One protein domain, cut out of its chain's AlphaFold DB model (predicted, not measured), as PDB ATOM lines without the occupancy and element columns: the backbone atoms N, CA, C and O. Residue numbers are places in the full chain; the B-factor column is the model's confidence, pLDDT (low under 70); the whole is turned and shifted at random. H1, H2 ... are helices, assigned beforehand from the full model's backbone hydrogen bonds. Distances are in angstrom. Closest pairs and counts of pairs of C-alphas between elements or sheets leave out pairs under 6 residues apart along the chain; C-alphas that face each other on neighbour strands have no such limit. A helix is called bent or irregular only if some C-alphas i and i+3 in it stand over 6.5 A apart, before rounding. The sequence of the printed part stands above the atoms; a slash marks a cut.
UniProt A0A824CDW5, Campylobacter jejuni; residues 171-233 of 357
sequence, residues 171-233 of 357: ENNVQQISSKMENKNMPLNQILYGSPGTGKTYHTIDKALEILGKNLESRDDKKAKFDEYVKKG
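Overview. This is residues 171 to 233 of the 357 residues of a protein of Campylobacter jejuni (UniProt A0A824CDW5). The longest helix, H1, is set off to one side of a small core in which H2 and H3 cross nearly at right angles. A long loop, residues 186 to 199, joins H1 to H2, and its residues 193 to 199 stick out free. The printed part has 63 residues with three named helices in the order H1, H2, H3 and no named strand, and its class is all helix. It is only just loose, close to compact, with a radius of gyration of the C-alphas of 13.1 A, and spans 33 by 27 by 22 A.

Along the chain. H1, residues 171 to 185, begins with C-alpha 171 at (-38.943, -24.171, 5.321) and is 24.3 A long from first to last C-alpha. It is only just irregular: C-alphas 182 and 185 are 6.9 A apart. H2, residues 200 to 211, is 16.5 A long and starts with C-alpha 200 at (-48.225, -47.304, 20.952). H2 is neither bent nor irregular, but only just: C-alphas 202 and 205 are 6.3 A apart. H3, residues 219 to 231, is 18.2 A long and ends with C-alpha 231 at (-36.764, -40.661, 38.511).

Arrangement. H1 touches no helix. H1 and H2 are near each other, with 5 pairs of C-alphas within 10 A. H1 and H3 are apart. H2 touches H3 with residues 205 to 209 alone, and H3 touches H2 with residues 222 to 226 alone; their closest C-alphas, those of Ile 205 and Phe 226, are 6.4 A apart. Their lines stand at 71 degrees, about perpendicular, but only just. In H3 every O i to N i+4 pair is within hydrogen-bond range; in H2 6 of 8 are, and in H1 4 of 11, beside 3 of 12 O i to N i+3 pairs.

Size, cuts and confidence. The two C-alphas farthest apart, those of Glu 171 and Gly 233, are 37.3 A apart. The printed part has no cut. The link from H1 to H2 is long, with 14 residues, and that from H2 to H3 is short, with 7. The mean pLDDT of the printed part is 77.0; residues 171 to 186 are under 70, and H1 has a mean of 37.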
ATOM      1  N   GLU A 171     -38.665 -22.724   5.409       34.34
ATOM      2  CA  GLU A 171     -38.943 -24.171   5.321       34.34
ATOM      3  C   GLU A 171     -38.309 -24.997   6.457       34.34
ATOM      4  O   GLU A 171     -38.912 -25.967   6.908       34.34
ATOM      5  N   ASN A 172     -37.179 -24.564   7.029       35.38
ATOM      6  CA  ASN A 172     -36.531 -25.303   8.122       35.38
ATOM      7  C   ASN A 172     -37.102 -24.994   9.523       35.38
ATOM      8  O   ASN A 172     -36.958 -25.808  10.429       35.38
ATOM      9  N   ASN A 173     -37.778 -23.853   9.718       35.97
ATOM     10  CA  ASN A 173     -38.339 -23.464  11.026       35.97
ATOM     11  C   ASN A 173     -39.842 -23.771  11.163       35.97
ATOM     12  O   ASN A 173     -40.342 -23.920  12.278       35.97
ATOM     13  N   VAL A 174     -40.577 -23.916  10.054       35.62
ATOM     14  CA  VAL A 174     -42.026 -24.208  10.077       35.62
ATOM     15  C   VAL A 174     -42.323 -25.637  10.527       35.62
ATOM     16  O   VAL A 174     -43.292 -25.844  11.257       35.62
ATOM     17  N   GLN A 175     -41.460 -26.608  10.212       35.56
ATOM     18  CA  GLN A 175     -41.633 -27.988  10.687       35.56
ATOM     19  C   GLN A 175     -41.508 -28.123  12.218       35.56
ATOM     20  O   GLN A 175     -42.136 -29.001  12.806       35.56
ATOM     21  N   GLN A 176     -40.777 -27.226  12.896       37.31
ATOM     22  CA  GLN A 176     -40.683 -27.221  14.364       37.31
ATOM     23  C   GLN A 176     -41.823 -26.463  15.068       37.31
ATOM     24  O   GLN A 176     -42.069 -26.701  16.251       37.31
ATOM     25  N   ILE A 177     -42.514 -25.546  14.379       38.41
ATOM     26  CA  ILE A 177     -43.584 -24.720  14.967       38.41
ATOM     27  C   ILE A 177     -44.967 -25.351  14.737       38.41
ATOM     28  O   ILE A 177     -45.809 -25.308  15.638       38.41
ATOM     29  N   SER A 178     -45.191 -26.010  13.592       32.66
ATOM     30  CA  SER A 178     -46.460 -26.705  13.316       32.66
ATOM     31  C   SER A 178     -46.714 -27.869  14.287       32.66
ATOM     32  O   SER A 178     -47.856 -28.083  14.684       32.66
ATOM     33  N   SER A 179     -45.666 -28.545  14.769       34.66
ATOM     34  CA  SER A 179     -45.791 -29.623  15.763       34.66
ATOM     35  C   SER A 179     -46.192 -29.133  17.161       34.66
ATOM     36  O   SER A 179     -46.793 -29.880  17.928       34.66
ATOM     37  N   LYS A 180     -45.933 -27.862  17.506       34.59
ATOM     38  CA  LYS A 180     -46.355 -27.275  18.793       34.59
ATOM     39  C   LYS A 180     -47.772 -26.703  18.770       34.59
ATOM     40  O   LYS A 180     -48.434 -26.709  19.807       34.59
ATOM     41  N   MET A 181     -48.239 -26.201  17.625       35.34
ATOM     42  CA  MET A 181     -49.570 -25.589  17.503       35.34
ATOM     43  C   MET A 181     -50.713 -26.610  17.382       35.34
ATOM     44  O   MET A 181     -51.832 -26.290  17.777       35.34
ATOM     45  N   GLU A 182     -50.453 -27.847  16.946       34.06
ATOM     46  CA  GLU A 182     -51.491 -28.894  16.893       34.06
ATOM     47  C   GLU A 182     -51.920 -29.429  18.277       34.06
ATOM     48  O   GLU A 182     -53.001 -30.003  18.402       34.06
ATOM     49  N   ASN A 183     -51.157 -29.184  19.351       42.47
ATOM     50  CA  ASN A 183     -51.467 -29.758  20.670       42.47
ATOM     51  C   ASN A 183     -52.476 -28.984  21.528       42.47
ATOM     52  O   ASN A 183     -52.957 -29.541  22.513       42.47
ATOM     53  N   LYS A 184     -52.825 -27.726  21.220       46.22
ATOM     54  CA  LYS A 184     -53.655 -26.915  22.146       46.22
ATOM     55  C   LYS A 184     -55.166 -27.167  22.077       46.22
ATOM     56  O   LYS A 184     -55.873 -26.769  22.992       46.22
ATOM     57  N   ASN A 185     -55.640 -27.893  21.064       49.09
ATOM     58  CA  ASN A 185     -56.999 -28.455  21.032       49.09
ATOM     59  C   ASN A 185     -57.020 -29.959  21.340       49.09
ATOM     60  O   ASN A 185     -58.060 -30.606  21.204       49.09
ATOM     61  N   MET A 186     -55.880 -30.542  21.718       59.97
ATOM     62  CA  MET A 186     -55.813 -31.966  21.997       59.97
ATOM     63  C   MET A 186     -56.341 -32.209  23.418       59.97
ATOM     64  O   MET A 186     -55.924 -31.521  24.353       59.97
ATOM     65  N   PRO A 187     -57.271 -33.158  23.616       77.50
ATOM     66  CA  PRO A 187     -57.770 -33.473  24.948       77.50
ATOM     67  C   PRO A 187     -56.602 -33.809  25.881       77.50
ATOM     68  O   PRO A 187     -55.669 -34.500  25.473       77.50
ATOM     69  N   LEU A 188     -56.659 -33.336  27.132       85.06
ATOM     70  CA  LEU A 188     -55.610 -33.575  28.137       85.06
ATOM     71  C   LEU A 188     -55.397 -35.073  28.398       85.06
ATOM     72  O   LEU A 188     -54.280 -35.521  28.638       85.06
ATOM     73  N   ASN A 189     -56.479 -35.848  28.318       88.44
ATOM     74  CA  ASN A 189     -56.461 -37.296  28.463       88.44
ATOM     75  C   ASN A 189     -56.498 -37.947  27.082       88.44
ATOM     76  O   ASN A 189     -57.458 -37.772  26.329       88.44
ATOM     77  N   GLN A 190     -55.456 -38.707  26.759       89.31
ATOM     78  CA  GLN A 190     -55.249 -39.263  25.426       89.31
ATOM     79  C   GLN A 190     -55.031 -40.764  25.506       89.31
ATOM     80  O   GLN A 190     -54.244 -41.250  26.315       89.31
ATOM     81  N   ILE A 191     -55.706 -41.500  24.624       92.00
ATOM     82  CA  ILE A 191     -55.542 -42.945  24.484       92.00
ATOM     83  C   ILE A 191     -54.987 -43.220  23.090       92.00
ATOM     84  O   ILE A 191     -55.667 -43.009  22.087       92.00
ATOM     85  N   LEU A 192     -53.754 -43.725  23.022       90.31
ATOM     86  CA  LEU A 192     -53.202 -44.287  21.791       90.31
ATOM     87  C   LEU A 192     -53.776 -45.700  21.619       90.31
ATOM     88  O   LEU A 192     -53.454 -46.591  22.403       90.31
ATOM     89  N   TYR A 193     -54.631 -45.917  20.615       92.88
ATOM     90  CA  TYR A 193     -55.271 -47.209  20.330       92.88
ATOM     91  C   TYR A 193     -54.855 -47.759  18.957       92.88
ATOM     92  O   TYR A 193     -54.328 -47.041  18.114       92.88
ATOM     93  N   GLY A 194     -55.032 -49.066  18.748       93.06
ATOM     94  CA  GLY A 194     -54.655 -49.750  17.506       93.06
ATOM     95  C   GLY A 194     -54.130 -51.166  17.741       93.06
ATOM     96  O   GLY A 194     -53.958 -51.595  18.887       93.06
ATOM     97  N   SER A 195     -53.839 -51.892  16.660       93.81
ATOM     98  CA  SER A 195     -53.385 -53.289  16.705       93.81
ATOM     99  C   SER A 195     -52.078 -53.478  17.499       93.81
ATOM    100  O   SER A 195     -51.280 -52.546  17.636       93.81
ATOM    101  N   PRO A 196     -51.832 -54.659  18.093       92.88
ATOM    102  CA  PRO A 196     -50.551 -54.965  18.734       92.88
ATOM    103  C   PRO A 196     -49.369 -54.737  17.776       92.88
ATOM    104  O   PRO A 196     -49.478 -55.002  16.585       92.88
ATOM    105  N   GLY A 197     -48.245 -54.228  18.290       89.00
ATOM    106  CA  GLY A 197     -47.034 -53.987  17.489       89.00
ATOM    107  C   GLY A 197     -46.949 -52.632  16.768       89.00
ATOM    108  O   GLY A 197     -45.894 -52.314  16.235       89.00
ATOM    109  N   THR A 198     -47.978 -51.779  16.807       89.69
ATOM    110  CA  THR A 198     -47.975 -50.458  16.128       89.69
ATOM    111  C   THR A 198     -47.249 -49.335  16.881       89.69
ATOM    112  O   THR A 198     -47.534 -48.160  16.677       89.69
ATOM    113  N   GLY A 199     -46.347 -49.663  17.807       89.75
ATOM    114  CA  GLY A 199     -45.529 -48.650  18.488       89.75
ATOM    115  C   GLY A 199     -46.259 -47.764  19.508       89.75
ATOM    116  O   GLY A 199     -45.689 -46.776  19.952       89.75
ATOM    117  N   LYS A 200     -47.476 -48.106  19.955       93.75
ATOM    118  CA  LYS A 200     -48.225 -47.304  20.952       93.75
ATOM    119  C   LYS A 200     -47.387 -46.963  22.191       93.75
ATOM    120  O   LYS A 200     -47.198 -45.794  22.501       93.75
ATOM    121  N   THR A 201     -46.815 -47.977  22.842       90.62
ATOM    122  CA  THR A 201     -45.922 -47.813  24.006       90.62
ATOM    123  C   THR A 201     -44.603 -47.130  23.645       90.62
ATOM    124  O   THR A 201     -43.985 -46.479  24.475       90.62
ATOM    125  N   TYR A 202     -44.149 -47.256  22.399       88.25
ATOM    126  CA  TYR A 202     -42.944 -46.570  21.947       88.25
ATOM    127  C   TYR A 202     -43.165 -45.048  21.904       88.25
ATOM    128  O   TYR A 202     -42.317 -44.293  22.393       88.25
ATOM    129  N   HIS A 203     -44.327 -44.621  21.402       90.81
ATOM    130  CA  HIS A 203     -44.713 -43.220  21.245       90.81
ATOM    131  C   HIS A 203     -45.169 -42.531  22.536       90.81
ATOM    132  O   HIS A 203     -45.176 -41.302  22.582       90.81
ATOM    133  N   THR A 204     -45.489 -43.261  23.614       92.06
ATOM    134  CA  THR A 204     -45.828 -42.619  24.903       92.06
ATOM    135  C   THR A 204     -44.676 -41.778  25.445       92.06
ATOM    136  O   THR A 204     -44.913 -40.746  26.062       92.06
ATOM    137  N   ILE A 205     -43.428 -42.185  25.185       92.56
ATOM    138  CA  ILE A 205     -42.239 -41.404  25.552       92.56
ATOM    139  C   ILE A 205     -42.212 -40.069  24.803       92.56
ATOM    140  O   ILE A 205     -41.970 -39.036  25.420       92.56
ATOM    141  N   ASP A 206     -42.489 -40.084  23.495       90.12
ATOM    142  CA  ASP A 206     -42.517 -38.862  22.685       90.12
ATOM    143  C   ASP A 206     -43.600 -37.910  23.205       90.12
ATOM    144  O   ASP A 206     -43.317 -36.744  23.471       90.12
ATOM    145  N   LYS A 207     -44.810 -38.434  23.448       89.44
ATOM    146  CA  LYS A 207     -45.942 -37.655  23.968       89.44
ATOM    147  C   LYS A 207     -45.689 -37.072  25.355       89.44
ATOM    148  O   LYS A 207     -46.000 -35.910  25.594       89.44
ATOM    149  N   ALA A 208     -45.080 -37.832  26.263       91.88
ATOM    150  CA  ALA A 208     -44.765 -37.322  27.595       91.88
ATOM    151  C   ALA A 208     -43.735 -36.176  27.549       91.88
ATOM    152  O   ALA A 208     -43.876 -35.179  28.257       91.88
ATOM    153  N   LEU A 209     -42.716 -36.284  26.692       91.31
ATOM    154  CA  LEU A 209     -41.712 -35.230  26.517       91.31
ATOM    155  C   LEU A 209     -42.270 -33.995  25.805       91.31
ATOM    156  O   LEU A 209     -41.901 -32.874  26.159       91.31
ATOM    157  N   GLU A 210     -43.181 -34.192  24.855       87.19
ATOM    158  CA  GLU A 210     -43.904 -33.128  24.159       87.19
ATOM    159  C   GLU A 210     -44.715 -32.264  25.138       87.19
ATOM    160  O   GLU A 210     -44.601 -31.038  25.100       87.19
ATOM    161  N   ILE A 211     -45.430 -32.890  26.085       86.56
ATOM    162  CA  ILE A 211     -46.149 -32.196  27.172       86.56
ATOM    163  C   ILE A 211     -45.185 -31.358  28.026       86.56
ATOM    164  O   ILE A 211     -45.491 -30.225  28.392       86.56
ATOM    165  N   LEU A 212     -43.983 -31.876  28.295       85.12
ATOM    166  CA  LEU A 212     -42.929 -31.173  29.037       85.12
ATOM    167  C   LEU A 212     -42.160 -30.141  28.186       85.12
ATOM    168  O   LEU A 212     -41.155 -29.579  28.637       85.12
ATOM    169  N   GLY A 213     -42.591 -29.902  26.943       82.81
ATOM    170  CA  GLY A 213     -41.974 -28.956  26.017       82.81
ATOM    171  C   GLY A 213     -40.561 -29.347  25.575       82.81
ATOM    172  O   GLY A 213     -39.786 -28.480  25.162       82.81
ATOM    173  N   LYS A 214     -40.191 -30.629  25.686       82.06
ATOM    174  CA  LYS A 214     -38.878 -31.146  25.289       82.06
ATOM    175  C   LYS A 214     -38.930 -31.686  23.871       82.06
ATOM    176  O   LYS A 214     -39.593 -32.680  23.603       82.06
ATOM    177  N   ASN A 215     -38.174 -31.041  22.985       80.31
ATOM    178  CA  ASN A 215     -37.947 -31.526  21.632       80.31
ATOM    179  C   ASN A 215     -36.504 -32.032  21.523       80.31
ATOM    180  O   ASN A 215     -35.565 -31.248  21.653       80.31
ATOM    181  N   LEU A 216     -36.343 -33.343  21.370       84.81
ATOM    182  CA  LEU A 216     -35.057 -34.024  21.221       84.81
ATOM    183  C   LEU A 216     -35.122 -34.853  19.940       84.81
ATOM    184  O   LEU A 216     -36.142 -35.487  19.685       84.81
ATOM    185  N   GLU A 217     -34.050 -34.866  19.156       83.19
ATOM    186  CA  GLU A 217     -34.011 -35.578  17.870       83.19
ATOM    187  C   GLU A 217     -33.722 -37.078  18.067       83.19
ATOM    188  O   GLU A 217     -34.398 -37.941  17.506       83.19
ATOM    189  N   SER A 218     -32.749 -37.411  18.923       91.69
ATOM    190  CA  SER A 218     -32.303 -38.791  19.150       91.69
ATOM    191  C   SER A 218     -33.248 -39.578  20.058       91.69
ATOM    192  O   SER A 218     -33.712 -39.094  21.094       91.69
ATOM    193  N   ARG A 219     -33.484 -40.848  19.710       88.38
ATOM    194  CA  ARG A 219     -34.303 -41.751  20.527       88.38
ATOM    195  C   ARG A 219     -33.659 -42.064  21.874       88.38
ATOM    196  O   ARG A 219     -34.373 -42.115  22.876       88.38
ATOM    197  N   ASP A 220     -32.348 -42.262  21.895       91.50
ATOM    198  CA  ASP A 220     -31.631 -42.587  23.128       91.50
ATOM    199  C   ASP A 220     -31.679 -41.402  24.096       91.50
ATOM    200  O   ASP A 220     -31.971 -41.585  25.279       91.50
ATOM    201  N   ASP A 221     -31.561 -40.177  23.575       92.00
ATOM    202  CA  ASP A 221     -31.686 -38.952  24.370       92.00
ATOM    203  C   ASP A 221     -33.106 -38.780  24.913       92.00
ATOM    204  O   ASP A 221     -33.289 -38.463  26.089       92.00
ATOM    205  N   LYS A 222     -34.132 -39.039  24.090       92.38
ATOM    206  CA  LYS A 222     -35.528 -39.045  24.553       92.38
ATOM    207  C   LYS A 222     -35.737 -40.061  25.667       92.38
ATOM    208  O   LYS A 222     -36.353 -39.736  26.679       92.38
ATOM    209  N   LYS A 223     -35.233 -41.286  25.509       93.50
ATOM    210  CA  LYS A 223     -35.393 -42.331  26.522       93.50
ATOM    211  C   LYS A 223     -34.676 -41.957  27.819       93.50
ATOM    212  O   LYS A 223     -35.298 -42.017  28.875       93.50
ATOM    213  N   ALA A 224     -33.436 -41.483  27.736       94.31
ATOM    214  CA  ALA A 224     -32.679 -41.015  28.893       94.31
ATOM    215  C   ALA A 224     -33.386 -39.852  29.606       94.31
ATOM    216  O   ALA A 224     -33.510 -39.856  30.830       94.31
ATOM    217  N   LYS A 225     -33.917 -38.885  28.846       94.62
ATOM    218  CA  LYS A 225     -34.656 -37.746  29.399       94.62
ATOM    219  C   LYS A 225     -35.974 -38.168  30.040       94.62
ATOM    220  O   LYS A 225     -36.318 -37.681  31.112       94.62
ATOM    221  N   PHE A 226     -36.702 -39.083  29.411       95.19
ATOM    222  CA  PHE A 226     -37.908 -39.672  29.978       95.19
ATOM    223  C   PHE A 226     -37.602 -40.385  31.298       95.19
ATOM    224  O   PHE A 226     -38.280 -40.141  32.292       95.19
ATOM    225  N   ASP A 227     -36.546 -41.198  31.340       95.19
ATOM    226  CA  ASP A 227     -36.139 -41.914  32.551       95.19
ATOM    227  C   ASP A 227     -35.677 -40.954  33.660       95.19
ATOM    228  O   ASP A 227     -35.945 -41.196  34.836       95.19
ATOM    229  N   GLU A 228     -35.039 -39.832  33.314       95.19
ATOM    230  CA  GLU A 228     -34.739 -38.747  34.257       95.19
ATOM    231  C   GLU A 228     -36.023 -38.166  34.866       95.19
ATOM    232  O   GLU A 228     -36.108 -38.003  36.083       95.19
ATOM    233  N   TYR A 229     -37.037 -37.884  34.046       93.56
ATOM    234  CA  TYR A 229     -38.317 -37.356  34.519       93.56
ATOM    235  C   TYR A 229     -39.118 -38.364  35.343       93.56
ATOM    236  O   TYR A 229     -39.788 -37.967  36.299       93.56
ATOM    237  N   VAL A 230     -39.007 -39.656  35.027       94.12
ATOM    238  CA  VAL A 230     -39.563 -40.732  35.854       94.12
ATOM    239  C   VAL A 230     -38.868 -40.777  37.213       94.12
ATOM    240  O   VAL A 230     -39.539 -40.779  38.240       94.12
ATOM    241  N   LYS A 231     -37.529 -40.714  37.251       93.19
ATOM    242  CA  LYS A 231     -36.764 -40.661  38.511       93.19
ATOM    243  C   LYS A 231     -37.097 -39.430  39.354       93.19
ATOM    244  O   LYS A 231     -37.144 -39.525  40.573       93.19
ATOM    245  N   LYS A 232     -37.354 -38.288  38.711       88.56
ATOM    246  CA  LYS A 232     -37.797 -37.049  39.373       88.56
ATOM    247  C   LYS A 232     -39.266 -37.079  39.813       88.56
ATOM    248  O   LYS A 232     -39.723 -36.123  40.429       88.56
ATOM    249  N   GLY A 233     -40.021 -38.128  39.477       89.38
ATOM    250  CA  GLY A 233     -41.443 -38.239  39.802       89.38
ATOM    251  C   GLY A 233     -42.346 -37.280  39.020       89.38
ATOM    252  O   GLY A 233     -43.495 -37.095  39.403       89.38
TER     253      GLY A 233